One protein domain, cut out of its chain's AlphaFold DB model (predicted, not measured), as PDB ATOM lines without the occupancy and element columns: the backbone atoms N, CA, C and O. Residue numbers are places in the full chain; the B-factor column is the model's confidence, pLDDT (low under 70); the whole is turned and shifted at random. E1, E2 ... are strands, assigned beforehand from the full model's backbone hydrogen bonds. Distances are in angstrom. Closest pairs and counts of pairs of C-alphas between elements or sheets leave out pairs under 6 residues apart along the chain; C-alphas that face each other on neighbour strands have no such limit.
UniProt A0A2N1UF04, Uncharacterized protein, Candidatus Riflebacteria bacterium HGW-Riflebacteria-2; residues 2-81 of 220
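This is residues 2 to 81 of the 220 residues of an uncharacterized protein of Candidatus Riflebacteria bacterium HGW-Riflebacteria-2 (UniProt A0A2N1UF04). With little regular structure, the loops of residues 2 to 37 make one end, a small three-strand sheet follows, and the loops of residues 42 to 63 make the other end. The 80 printed residues hold no named helix and three strands, E1, E2, E3, 14 residues in all, class all strand. They form an antiparallel meander, each strand the neighbour of the one before. The whole is compact, radius of gyration of the C-alphas 13.0 A, yet elongated, 41 by 23 by 21 A.

E1, residues 38 to 41, and E2, residues 64 to 69, are an antiparallel hairpin at 120 degrees; N 39 and O 66 are 2.8 A apart. Residues 40 to 41 also pair with 48 to 49, antiparallel. E2 and E3, residues 72 to 75, are a hairpin at 143 degrees; N 67 and O 74 are 2.9 A apart.

E1 begins at C-alpha 38 (89.930, 68.358, 78.480); E2 is 15.5 A long; E3 ends at C-alpha 75 (81.058, 70.908, 76.526).

The printed part has no cut. E1 to E2 is a long link. Residues 57 to 58, 60 and 78 to 81 are under pLDDT 70.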
ATOM      1  N   PHE A   2      88.805  72.727  63.074       89.12
ATOM      2  CA  PHE A   2      87.931  73.604  63.863       89.12
ATOM      3  C   PHE A   2      88.396  73.669  65.329       89.12
ATOM      4  O   PHE A   2      88.768  72.636  65.876       89.12
ATOM      5  N   CYS A   3      88.384  74.842  65.993       88.69
ATOM      6  CA  CYS A   3      88.563  74.871  67.465       88.69
ATOM      7  C   CYS A   3      87.239  74.441  68.108       88.69
ATOM      8  O   CYS A   3      86.230  75.113  67.881       88.69
ATOM      9  N   PRO A   4      87.215  73.391  68.943       86.12
ATOM     10  CA  PRO A   4      85.984  72.951  69.588       86.12
ATOM     11  C   PRO A   4      85.465  73.939  70.640       86.12
ATOM     12  O   PRO A   4      84.265  73.956  70.907       86.12
ATOM     13  N   VAL A   5      86.339  74.807  71.160       86.69
ATOM     14  CA  VAL A   5      86.007  75.871  72.117       86.69
ATOM     15  C   VAL A   5      85.485  77.115  71.393       86.69
ATOM     16  O   VAL A   5      84.326  77.486  71.538       86.69
ATOM     17  N   CYS A   6      86.308  77.738  70.543       87.62
ATOM     18  CA  CYS A   6      85.944  78.985  69.859       87.62
ATOM     19  C   CYS A   6      85.020  78.796  68.643       87.62
ATOM     20  O   CYS A   6      84.585  79.787  68.062       87.62
ATOM     21  N   LYS A   7      84.791  77.553  68.195       86.75
ATOM     22  CA  LYS A   7      84.050  77.197  66.966       86.75
ATOM     23  C   LYS A   7      84.593  77.853  65.681       86.75
ATOM     24  O   LYS A   7      83.901  77.928  64.671       86.75
ATOM     25  N   GLY A   8      85.841  78.327  65.714       85.75
ATOM     26  CA  GLY A   8      86.512  78.949  64.573       85.75
ATOM     27  C   GLY A   8      87.034  77.915  63.579       85.75
ATOM     28  O   GLY A   8      87.532  76.866  63.989       85.75
ATOM     29  N   GLU A   9      86.953  78.229  62.286       90.56
ATOM     30  CA  GLU A   9      87.492  77.411  61.198       90.56
ATOM     31  C   GLU A   9      88.945  77.795  60.877       90.56
ATOM     32  O   GLU A   9      89.297  78.966  60.716       90.56
ATOM     33  N   TYR A  10      89.785  76.776  60.750       90.00
ATOM     34  CA  TYR A  10      91.207  76.860  60.464       90.00
ATOM     35  C   TYR A  10      91.537  76.061  59.208       90.00
ATOM     36  O   TYR A  10      91.015  74.966  58.965       90.00
ATOM     37  N   ARG A  11      92.473  76.612  58.430       87.62
ATOM     38  CA  ARG A  11      93.029  75.940  57.254       87.62
ATOM     39  C   ARG A  11      93.730  74.646  57.661       87.62
ATOM     40  O   ARG A  11      94.298  74.546  58.747       87.62
ATOM     41  N   GLU A  12      93.713  73.676  56.760       81.12
ATOM     42  CA  GLU A  12      94.464  72.435  56.925       81.12
ATOM     43  C   GLU A  12      95.969  72.723  57.071       81.12
ATOM     44  O   GLU A  12      96.511  73.610  56.406       81.12
ATOM     45  N   GLY A  13      96.629  71.997  57.978       83.25
ATOM     46  CA  GLY A  13      98.042  72.186  58.334       83.25
ATOM     47  C   GLY A  13      98.285  72.868  59.686       83.25
ATOM     48  O   GLY A  13      99.415  72.852  60.165       83.25
ATOM     49  N   PHE A  14      97.248  73.415  60.325       86.38
ATOM     50  CA  PHE A  14      97.291  73.835  61.728       86.38
ATOM     51  C   PHE A  14      96.693  72.741  62.615       86.38
ATOM     52  O   PHE A  14      95.643  72.191  62.287       86.38
ATOM     53  N   THR A  15      97.352  72.442  63.735       87.94
ATOM     54  CA  THR A  15      96.924  71.416  64.704       87.94
ATOM     55  C   THR A  15      96.381  72.004  66.003       87.94
ATOM     56  O   THR A  15      95.710  71.302  66.747       87.94
ATOM     57  N   GLU A  16      96.623  73.288  66.267       89.19
ATOM     58  CA  GLU A  16      96.274  73.960  67.520       89.19
ATOM     59  C   GLU A  16      95.669  75.340  67.241       89.19
ATOM     60  O   GLU A  16      96.057  76.035  66.294       89.19
ATOM     61  N   CYS A  17      94.705  75.748  68.063       89.12
ATOM     62  CA  CYS A  17      94.122  77.073  67.961       89.12
ATOM     63  C   CYS A  17      94.999  78.149  68.606       89.12
ATOM     64  O   CYS A  17      95.323  78.085  69.786       89.12
ATOM     65  N   SER A  18      95.236  79.240  67.879       88.75
ATOM     66  CA  SER A  18      95.997  80.396  68.364       88.75
ATOM     67  C   SER A  18      95.364  81.165  69.533       88.75
ATOM     68  O   SER A  18      96.029  82.032  70.093       88.75
ATOM     69  N   ASN A  19      94.088  80.921  69.855       86.69
ATOM     70  CA  ASN A  19      93.354  81.632  70.908       86.69
ATOM     71  C   ASN A  19      93.108  80.744  72.137       86.69
ATOM     72  O   ASN A  19      93.480  81.112  73.242       86.69
ATOM     73  N   CYS A  20      92.510  79.567  71.916       86.12
ATOM     74  CA  CYS A  20      92.168  78.585  72.956       86.12
ATOM     75  C   CYS A  20      93.364  77.680  73.341       86.12
ATOM     76  O   CYS A  20      93.288  77.031  74.373       86.12
ATOM     77  N   GLN A  21      94.437  77.602  72.532       86.81
ATOM     78  CA  GLN A  21      95.555  76.640  72.693       86.81
ATOM     79  C   GLN A  21      95.112  75.170  72.810       86.81
ATOM     80  O   GLN A  21      95.791  74.317  73.375       86.81
ATOM     81  N   VAL A  22      93.934  74.862  72.269       85.94
ATOM     82  CA  VAL A  22      93.395  73.504  72.208       85.94
ATOM     83  C   VAL A  22      93.649  72.898  70.834       85.94
ATOM     84  O   VAL A  22      93.722  73.619  69.829       85.94
ATOM     85  N   ASN A  23      93.720  71.569  70.791       88.88
ATOM     86  CA  ASN A  23      93.823  70.823  69.542       88.88
ATOM     87  C   ASN A  23      92.615  71.116  68.647       88.88
ATOM     88  O   ASN A  23      91.468  71.158  69.103       88.88
ATOM     89  N   LEU A  24      92.887  71.348  67.365       87.94
ATOM     90  CA  LEU A  24      91.846  71.522  66.366       87.94
ATOM     91  C   LEU A  24      91.318  70.153  65.937       87.94
ATOM     92  O   LEU A  24      92.097  69.231  65.732       87.94
ATOM     93  N   VAL A  25      90.011  70.064  65.722       87.69
ATOM     94  CA  VAL A  25      89.322  68.834  65.310       87.69
ATOM     95  C   VAL A  25      88.892  68.908  63.849       87.69
ATOM     96  O   VAL A  25      88.732  69.996  63.284       87.69
ATOM     97  N   ALA A  26      88.708  67.759  63.206       86.19
ATOM     98  CA  ALA A  26      88.196  67.711  61.837       86.19
ATOM     99  C   ALA A  26      86.700  68.061  61.757       86.19
ATOM    100  O   ALA A  26      86.284  68.698  60.792       86.19
ATOM    101  N   ASP A  27      85.926  67.687  62.777       83.25
ATOM    102  CA  ASP A  27      84.476  67.865  62.858       83.25
ATOM    103  C   ASP A  27      84.074  68.274  64.286       83.25
ATOM    104  O   ASP A  27      84.583  67.725  65.262       83.25
ATOM    105  N   LEU A  28      83.185  69.261  64.404       80.88
ATOM    106  CA  LEU A  28      82.656  69.740  65.685       80.88
ATOM    107  C   LEU A  28      81.549  68.840  66.237       80.88
ATOM    108  O   LEU A  28      81.332  68.849  67.446       80.88
ATOM    109  N   ASP A  29      80.867  68.091  65.371       76.31
ATOM    110  CA  ASP A  29      79.758  67.221  65.757       76.31
ATOM    111  C   ASP A  29      80.246  65.840  66.227       76.31
ATOM    112  O   ASP A  29      79.478  65.071  66.804       76.31
ATOM    113  N   ASN A  30      81.525  65.516  66.004       70.88
ATOM    114  CA  ASN A  30      82.101  64.211  66.319       70.88
ATOM    115  C   ASN A  30      83.549  64.322  66.826       70.88
ATOM    116  O   ASN A  30      84.513  63.969  66.139       70.88
ATOM    117  N   ILE A  31      83.701  64.835  68.049       78.62
ATOM    118  CA  ILE A  31      85.001  65.007  68.704       78.62
ATOM    119  C   ILE A  31      85.424  63.686  69.350       78.62
ATOM    120  O   ILE A  31      85.185  63.448  70.526       78.62
ATOM    121  N   THR A  32      86.078  62.817  68.585       70.50
ATOM    122  CA  THR A  32      86.625  61.537  69.092       70.50
ATOM    123  C   THR A  32      88.079  61.635  69.554       70.50
ATOM    124  O   THR A  32      88.600  60.711  70.171       70.50
ATOM    125  N   GLU A  33      88.742  62.753  69.268       73.56
ATOM    126  CA  GLU A  33      90.152  62.988  69.583       73.56
ATOM    127  C   GLU A  33      90.301  63.656  70.961       73.56
ATOM    128  O   GLU A  33      89.452  64.463  71.351       73.56
ATOM    129  N   HIS A  34      91.384  63.350  71.685       71.69
ATOM    130  CA  HIS A  34      91.713  64.000  72.958       71.69
ATOM    131  C   HIS A  34      92.120  65.466  72.739       71.69
ATOM    132  O   HIS A  34      93.064  65.783  72.002       71.69
ATOM    133  N   VAL A  35      91.412  66.372  73.408       80.38
ATOM    134  CA  VAL A  35      91.639  67.815  73.333       80.38
ATOM    135  C   VAL A  35      92.526  68.244  74.500       80.38
ATOM    136  O   VAL A  35      92.344  67.818  75.635       80.38
ATOM    137  N   HIS A  36      93.514  69.099  74.239       79.12
ATOM    138  CA  HIS A  36      94.367  69.628  75.303       79.12
ATOM    139  C   HIS A  36      93.541  70.421  76.334       79.12
ATOM    140  O   HIS A  36      92.784  71.314  75.954       79.12
ATOM    141  N   GLY A  37      93.704  70.108  77.623       78.56
ATOM    142  CA  GLY A  37      92.926  70.721  78.706       78.56
ATOM    143  C   GLY A  37      91.497  70.188  78.835       78.56
ATOM    144  O   GLY A  37      90.669  70.837  79.471       78.56
ATOM    145  N   GLU A  38      91.191  69.040  78.221       84.94
ATOM    146  CA  GLU A  38      89.930  68.358  78.480       84.94
ATOM    147  C   GLU A  38      89.872  67.808  79.908       84.94
ATOM    148  O   GLU A  38      90.832  67.245  80.433       84.94
ATOM    149  N   ILE A  39      88.704  67.973  80.509       86.81
ATOM    150  CA  ILE A  39      88.312  67.415  81.793       86.81
ATOM    151  C   ILE A  39      86.995  66.672  81.609       86.81
ATOM    152  O   ILE A  39      86.273  66.868  80.624       86.81
ATOM    153  N   LYS A  40      86.653  65.837  82.581       86.75
ATOM    154  CA  LYS A  40      85.325  65.252  82.666       86.75
ATOM    155  C   LYS A  40      84.541  65.917  83.789       86.75
ATOM    156  O   LYS A  40      85.031  66.039  84.904       86.75
ATOM    157  N   LEU A  41      83.340  66.391  83.465       85.75
ATOM    158  CA  LEU A  41      82.488  67.160  84.367       85.75
ATOM    159  C   LEU A  41      81.149  66.453  84.560       85.75
ATOM    160  O   LEU A  41      80.493  66.049  83.596       85.75
ATOM    161  N   CYS A  42      80.713  66.349  85.812       83.81
ATOM    162  CA  CYS A  42      79.357  65.922  86.119       83.81
ATOM    163  C   CYS A  42      78.381  67.085  85.934       83.81
ATOM    164  O   CYS A  42      78.486  68.087  86.632       83.81
ATOM    165  N   VAL A  43      77.379  66.934  85.066       79.94
ATOM    166  CA  VAL A  43      76.347  67.970  84.860       79.94
ATOM    167  C   VAL A  43      75.452  68.153  86.090       79.94
ATOM    168  O   VAL A  43      74.934  69.241  86.312       79.94
ATOM    169  N   ALA A  44      75.265  67.103  86.895       76.75
ATOM    170  CA  ALA A  44      74.401  67.151  88.073       76.75
ATOM    171  C   ALA A  44      75.112  67.705  89.318       76.75
ATOM    172  O   ALA A  44      74.523  68.470  90.075       76.75
ATOM    173  N   CYS A  45      76.365  67.303  89.541       74.75
ATOM    174  CA  CYS A  45      77.115  67.644  90.753       74.75
ATOM    175  C   CYS A  45      78.151  68.754  90.548       74.75
ATOM    176  O   CYS A  45      78.740  69.191  91.529       74.75
ATOM    177  N   GLU A  46      78.415  69.161  89.302       79.62
ATOM    178  CA  GLU A  46      79.469  70.124  88.936       79.62
ATOM    179  C   GLU A  46      80.870  69.716  89.437       79.62
ATOM    180  O   GLU A  46      81.735  70.554  89.680       79.62
ATOM    181  N   ILE A  47      81.103  68.407  89.586       79.75
ATOM    182  CA  ILE A  47      82.388  67.842  90.008       79.75
ATOM    183  C   ILE A  47      83.276  67.641  88.782       79.75
ATOM    184  O   ILE A  47      82.879  66.966  87.826       79.75
ATOM    185  N   GLU A  48      84.476  68.214  88.841       84.44
ATOM    186  CA  GLU A  48      85.559  67.989  87.886       84.44
ATOM    187  C   GLU A  48      86.295  66.687  88.216       84.44
ATOM    188  O   GLU A  48      86.527  66.349  89.379       84.44
ATOM    189  N   SER A  49      86.669  65.932  87.193       82.00
ATOM    190  CA  SER A  49      87.413  64.685  87.334       82.00
ATOM    191  C   SER A  49      88.367  64.486  86.160       82.00
ATOM    192  O   SER A  49      88.208  65.074  85.083       82.00
ATOM    193  N   GLU A  50      89.377  63.649  86.388       76.31
ATOM    194  CA  GLU A  50      90.356  63.269  85.373       76.31
ATOM    195  C   GLU A  50      89.679  62.571  84.176       76.31
ATOM    196  O   GLU A  50      88.630  61.935  84.333       76.31
ATOM    197  N   PRO A  51      90.258  62.666  82.963       70.81
ATOM    198  CA  PRO A  51      89.651  62.129  81.743       70.81
ATOM    199  C   PRO A  51      89.445  60.606  81.760       70.81
ATOM    200  O   PRO A  51      88.621  60.091  81.001       70.81
ATOM    201  N   ASP A  52      90.138  59.883  82.637       72.56
ATOM    202  CA  ASP A  52      90.018  58.430  82.760       72.56
ATOM    203  C   ASP A  52      88.741  58.007  83.507       72.56
ATOM    204  O   ASP A  52      88.154  56.966  83.208       72.56
ATOM    205  N   VAL A  53      88.231  58.854  84.407       76.31
ATOM    206  CA  VAL A  53      87.040  58.561  85.216       76.31
ATOM    207  C   VAL A  53      85.806  58.606  84.324       76.31
ATOM    208  O   VAL A  53      85.583  59.592  83.633       76.31
ATOM    209  N   LYS A  54      84.983  57.556  84.268       76.75
ATOM    210  CA  LYS A  54      83.792  57.533  83.390       76.75
ATOM    211  C   LYS A  54      82.537  58.109  84.044       76.75
ATOM    212  O   LYS A  54      81.697  58.673  83.344       76.75
ATOM    213  N   ARG A  55      82.405  57.970  85.362       75.69
ATOM    214  CA  ARG A  55      81.191  58.303  86.116       75.69
ATOM    215  C   ARG A  55      81.500  59.198  87.304       75.69
ATOM    216  O   ARG A  55      82.596  59.175  87.849       75.69
ATOM    217  N   CYS A  56      80.526  60.018  87.672       77.50
ATOM    218  CA  CYS A  56      80.653  60.934  88.788       77.50
ATOM    219  C   CYS A  56      80.718  60.147  90.102       77.50
ATOM    220  O   CYS A  56      79.780  59.398  90.381       77.50
ATOM    221  N   PRO A  57      81.729  60.379  90.953       68.31
ATOM    222  CA  PRO A  57      81.856  59.678  92.229       68.31
ATOM    223  C   PRO A  57      80.701  59.981  93.197       68.31
ATOM    224  O   PRO A  57      80.376  59.161  94.043       68.31
ATOM    225  N   GLY A  58      80.054  61.145  93.064       68.06
ATOM    226  CA  GLY A  58      78.972  61.558  93.961       68.06
ATOM    227  C   GLY A  58      77.568  61.112  93.547       68.06
ATOM    228  O   GLY A  58      76.681  61.070  94.389       68.06
ATOM    229  N   CYS A  59      77.326  60.822  92.265       70.81
ATOM    230  CA  CYS A  59      75.971  60.503  91.788       70.81
ATOM    231  C   CYS A  59      75.893  59.386  90.744       70.81
ATOM    232  O   CYS A  59      74.800  59.072  90.286       70.81
ATOM    233  N   GLY A  60      77.020  58.812  90.313       69.12
ATOM    234  CA  GLY A  60      77.062  57.726  89.327       69.12
ATOM    235  C   GLY A  60      76.739  58.124  87.883       69.12
ATOM    236  O   GLY A  60      76.877  57.299  86.977       69.12
ATOM    237  N   MET A  61      76.349  59.378  87.635       73.69
ATOM    238  CA  MET A  61      76.031  59.866  86.288       73.69
ATOM    239  C   MET A  61      77.269  59.865  85.380       73.69
ATOM    240  O   MET A  61      78.371  60.149  85.862       73.69
ATOM    241  N   PRO A  62      77.111  59.599  84.069       76.75
ATOM    242  CA  PRO A  62      78.218  59.663  83.125       76.75
ATOM    243  C   PRO A  62      78.799  61.076  83.100       76.75
ATOM    244  O   PRO A  62      78.076  62.068  82.964       76.75
ATOM    245  N   LEU A  63      80.118  61.166  83.252       82.88
ATOM    246  CA  LEU A  63      80.807  62.440  83.146       82.88
ATOM    247  C   LEU A  63      80.920  62.842  81.678       82.88
ATOM    248  O   LEU A  63      81.209  62.017  80.812       82.88
ATOM    249  N   ILE A  64      80.738  64.130  81.410       84.38
ATOM    250  CA  ILE A  64      80.774  64.678  80.056       84.38
ATOM    251  C   ILE A  64      82.104  65.376  79.834       84.38
ATOM    252  O   ILE A  64      82.596  66.096  80.704       84.38
ATOM    253  N   ARG A  65      82.681  65.189  78.647       86.44
ATOM    254  CA  ARG A  65      83.916  65.868  78.253       86.44
ATOM    255  C   ARG A  65      83.678  67.369  78.099       86.44
ATOM    256  O   ARG A  65      82.820  67.809  77.331       86.44
ATOM    257  N   ALA A  66      84.464  68.155  78.821       86.06
ATOM    258  CA  ALA A  66      84.403  69.607  78.842       86.06
ATOM    259  C   ALA A  66      85.810  70.212  78.839       86.06
ATOM    260  O   ALA A  66      86.791  69.550  79.160       86.06
ATOM    261  N   VAL A  67      85.910  71.486  78.473       86.75
ATOM    262  CA  VAL A  67      87.135  72.287  78.597       86.75
ATOM    263  C   VAL A  67      86.788  73.558  79.356       86.75
ATOM    264  O   VAL A  67      85.776  74.199  79.059       86.75
ATOM    265  N   LEU A  68      87.629  73.934  80.318       83.06
ATOM    266  CA  LEU A  68      87.515  75.215  81.004       83.06
ATOM    267  C   LEU A  68      88.080  76.326  80.107       83.06
ATOM    268  O   LEU A  68      89.251  76.296  79.727       83.06
ATOM    269  N   HIS A  69      87.255  77.312  79.764       81.12
ATOM    270  CA  HIS A  69      87.667  78.472  78.976       81.12
ATOM    271  C   HIS A  69      87.039  79.744  79.542       81.12
ATOM    272  O   HIS A  69      85.819  79.819  79.660       81.12
ATOM    273  N   ASP A  70      87.866  80.738  79.879       79.25
ATOM    274  CA  ASP A  70      87.423  82.021  80.448       79.25
ATOM    275  C   ASP A  70      86.410  81.845  81.603       79.25
ATOM    276  O   ASP A  70      85.318  82.417  81.596       79.25
ATOM    277  N   ASP A  71      86.758  80.993  82.575       78.88
ATOM    278  CA  ASP A  71      85.944  80.648  83.753       78.88
ATOM    279  C   ASP A  71      84.565  80.023  83.441       78.88
ATOM    280  O   ASP A  71      83.690  79.962  84.304       78.88
ATOM    281  N   THR A  72      84.353  79.539  82.212       81.00
ATOM    282  CA  THR A  72      83.120  78.861  81.784       81.00
ATOM    283  C   THR A  72      83.430  77.491  81.177       81.00
ATOM    284  O   THR A  72      84.391  77.329  80.422       81.00
ATOM    285  N   TYR A  73      82.597  76.489  81.470       82.06
ATOM    286  CA  TYR A  73      82.724  75.159  80.872       82.06
ATOM    287  C   TYR A  73      82.142  75.120  79.462       82.06
ATOM    288  O   TYR A  73      80.972  75.437  79.240       82.06
ATOM    289  N   VAL A  74      82.957  74.675  78.507       82.12
ATOM    290  CA  VAL A  74      82.518  74.378  77.144       82.12
ATOM    291  C   VAL A  74      82.470  72.869  76.963       82.12
ATOM    292  O   VAL A  74      83.504  72.203  76.966       82.12
ATOM    293  N   PHE A  75      81.264  72.330  76.791       83.44
ATOM    294  CA  PHE A  75      81.058  70.908  76.526       83.44
ATOM    295  C   PHE A  75      81.538  70.552  75.116       83.44
ATOM    296  O   PHE A  75      81.160  71.191  74.129       83.44
ATOM    297  N   LEU A  76      82.396  69.535  75.040       78.25
ATOM    298  CA  LEU A  76      82.905  68.990  73.783       78.25
ATOM    299  C   LEU A  76      81.913  68.004  73.158       78.25
ATOM    300  O   LEU A  76      81.892  67.834  71.944       78.25
ATOM    301  N   GLU A  77      81.062  67.389  73.972       74.50
ATOM    302  CA  GLU A  77      80.063  66.417  73.539       74.50
ATOM    303  C   GLU A  77      78.656  66.911  73.881       74.50
ATOM    304  O   GLU A  77      78.453  67.662  74.840       74.50
ATOM    305  N   LYS A  78      77.667  66.513  73.073       64.38
ATOM    306  CA  LYS A  78      76.273  66.876  73.324       64.38
ATOM    307  C   LYS A  78      75.782  66.106  74.560       64.38
ATOM    308  O   LYS A  78      75.865  64.878  74.550       64.38
ATOM    309  N   PRO A  79      75.260  66.784  75.598       57.31
ATOM    310  CA  PRO A  79      74.736  66.092  76.763       57.31
ATOM    311  C   PRO A  79      73.570  65.181  76.364       57.31
ATOM    312  O   PRO A  79      72.775  65.567  75.498       57.31
ATOM    313  N   PRO A  80      73.464  63.975  76.952       55.34
ATOM    314  CA  PRO A  80      72.364  63.072  76.656       55.34
ATOM    315  C   PRO A  80      71.039  63.773  76.982       55.34
ATOM    316  O   PRO A  80      70.858  64.306  78.073       55.34
ATOM    317  N   GLU A  81      70.109  63.792  76.026       50.66
ATOM    318  CA  GLU A  81      68.831  64.521  76.132       50.66
ATOM    319  C   GLU A  81      67.839  63.898  77.147       50.66
ATOM    320  O   GLU A  81      66.749  64.428  77.335       50.66
TER     321      GLU A  81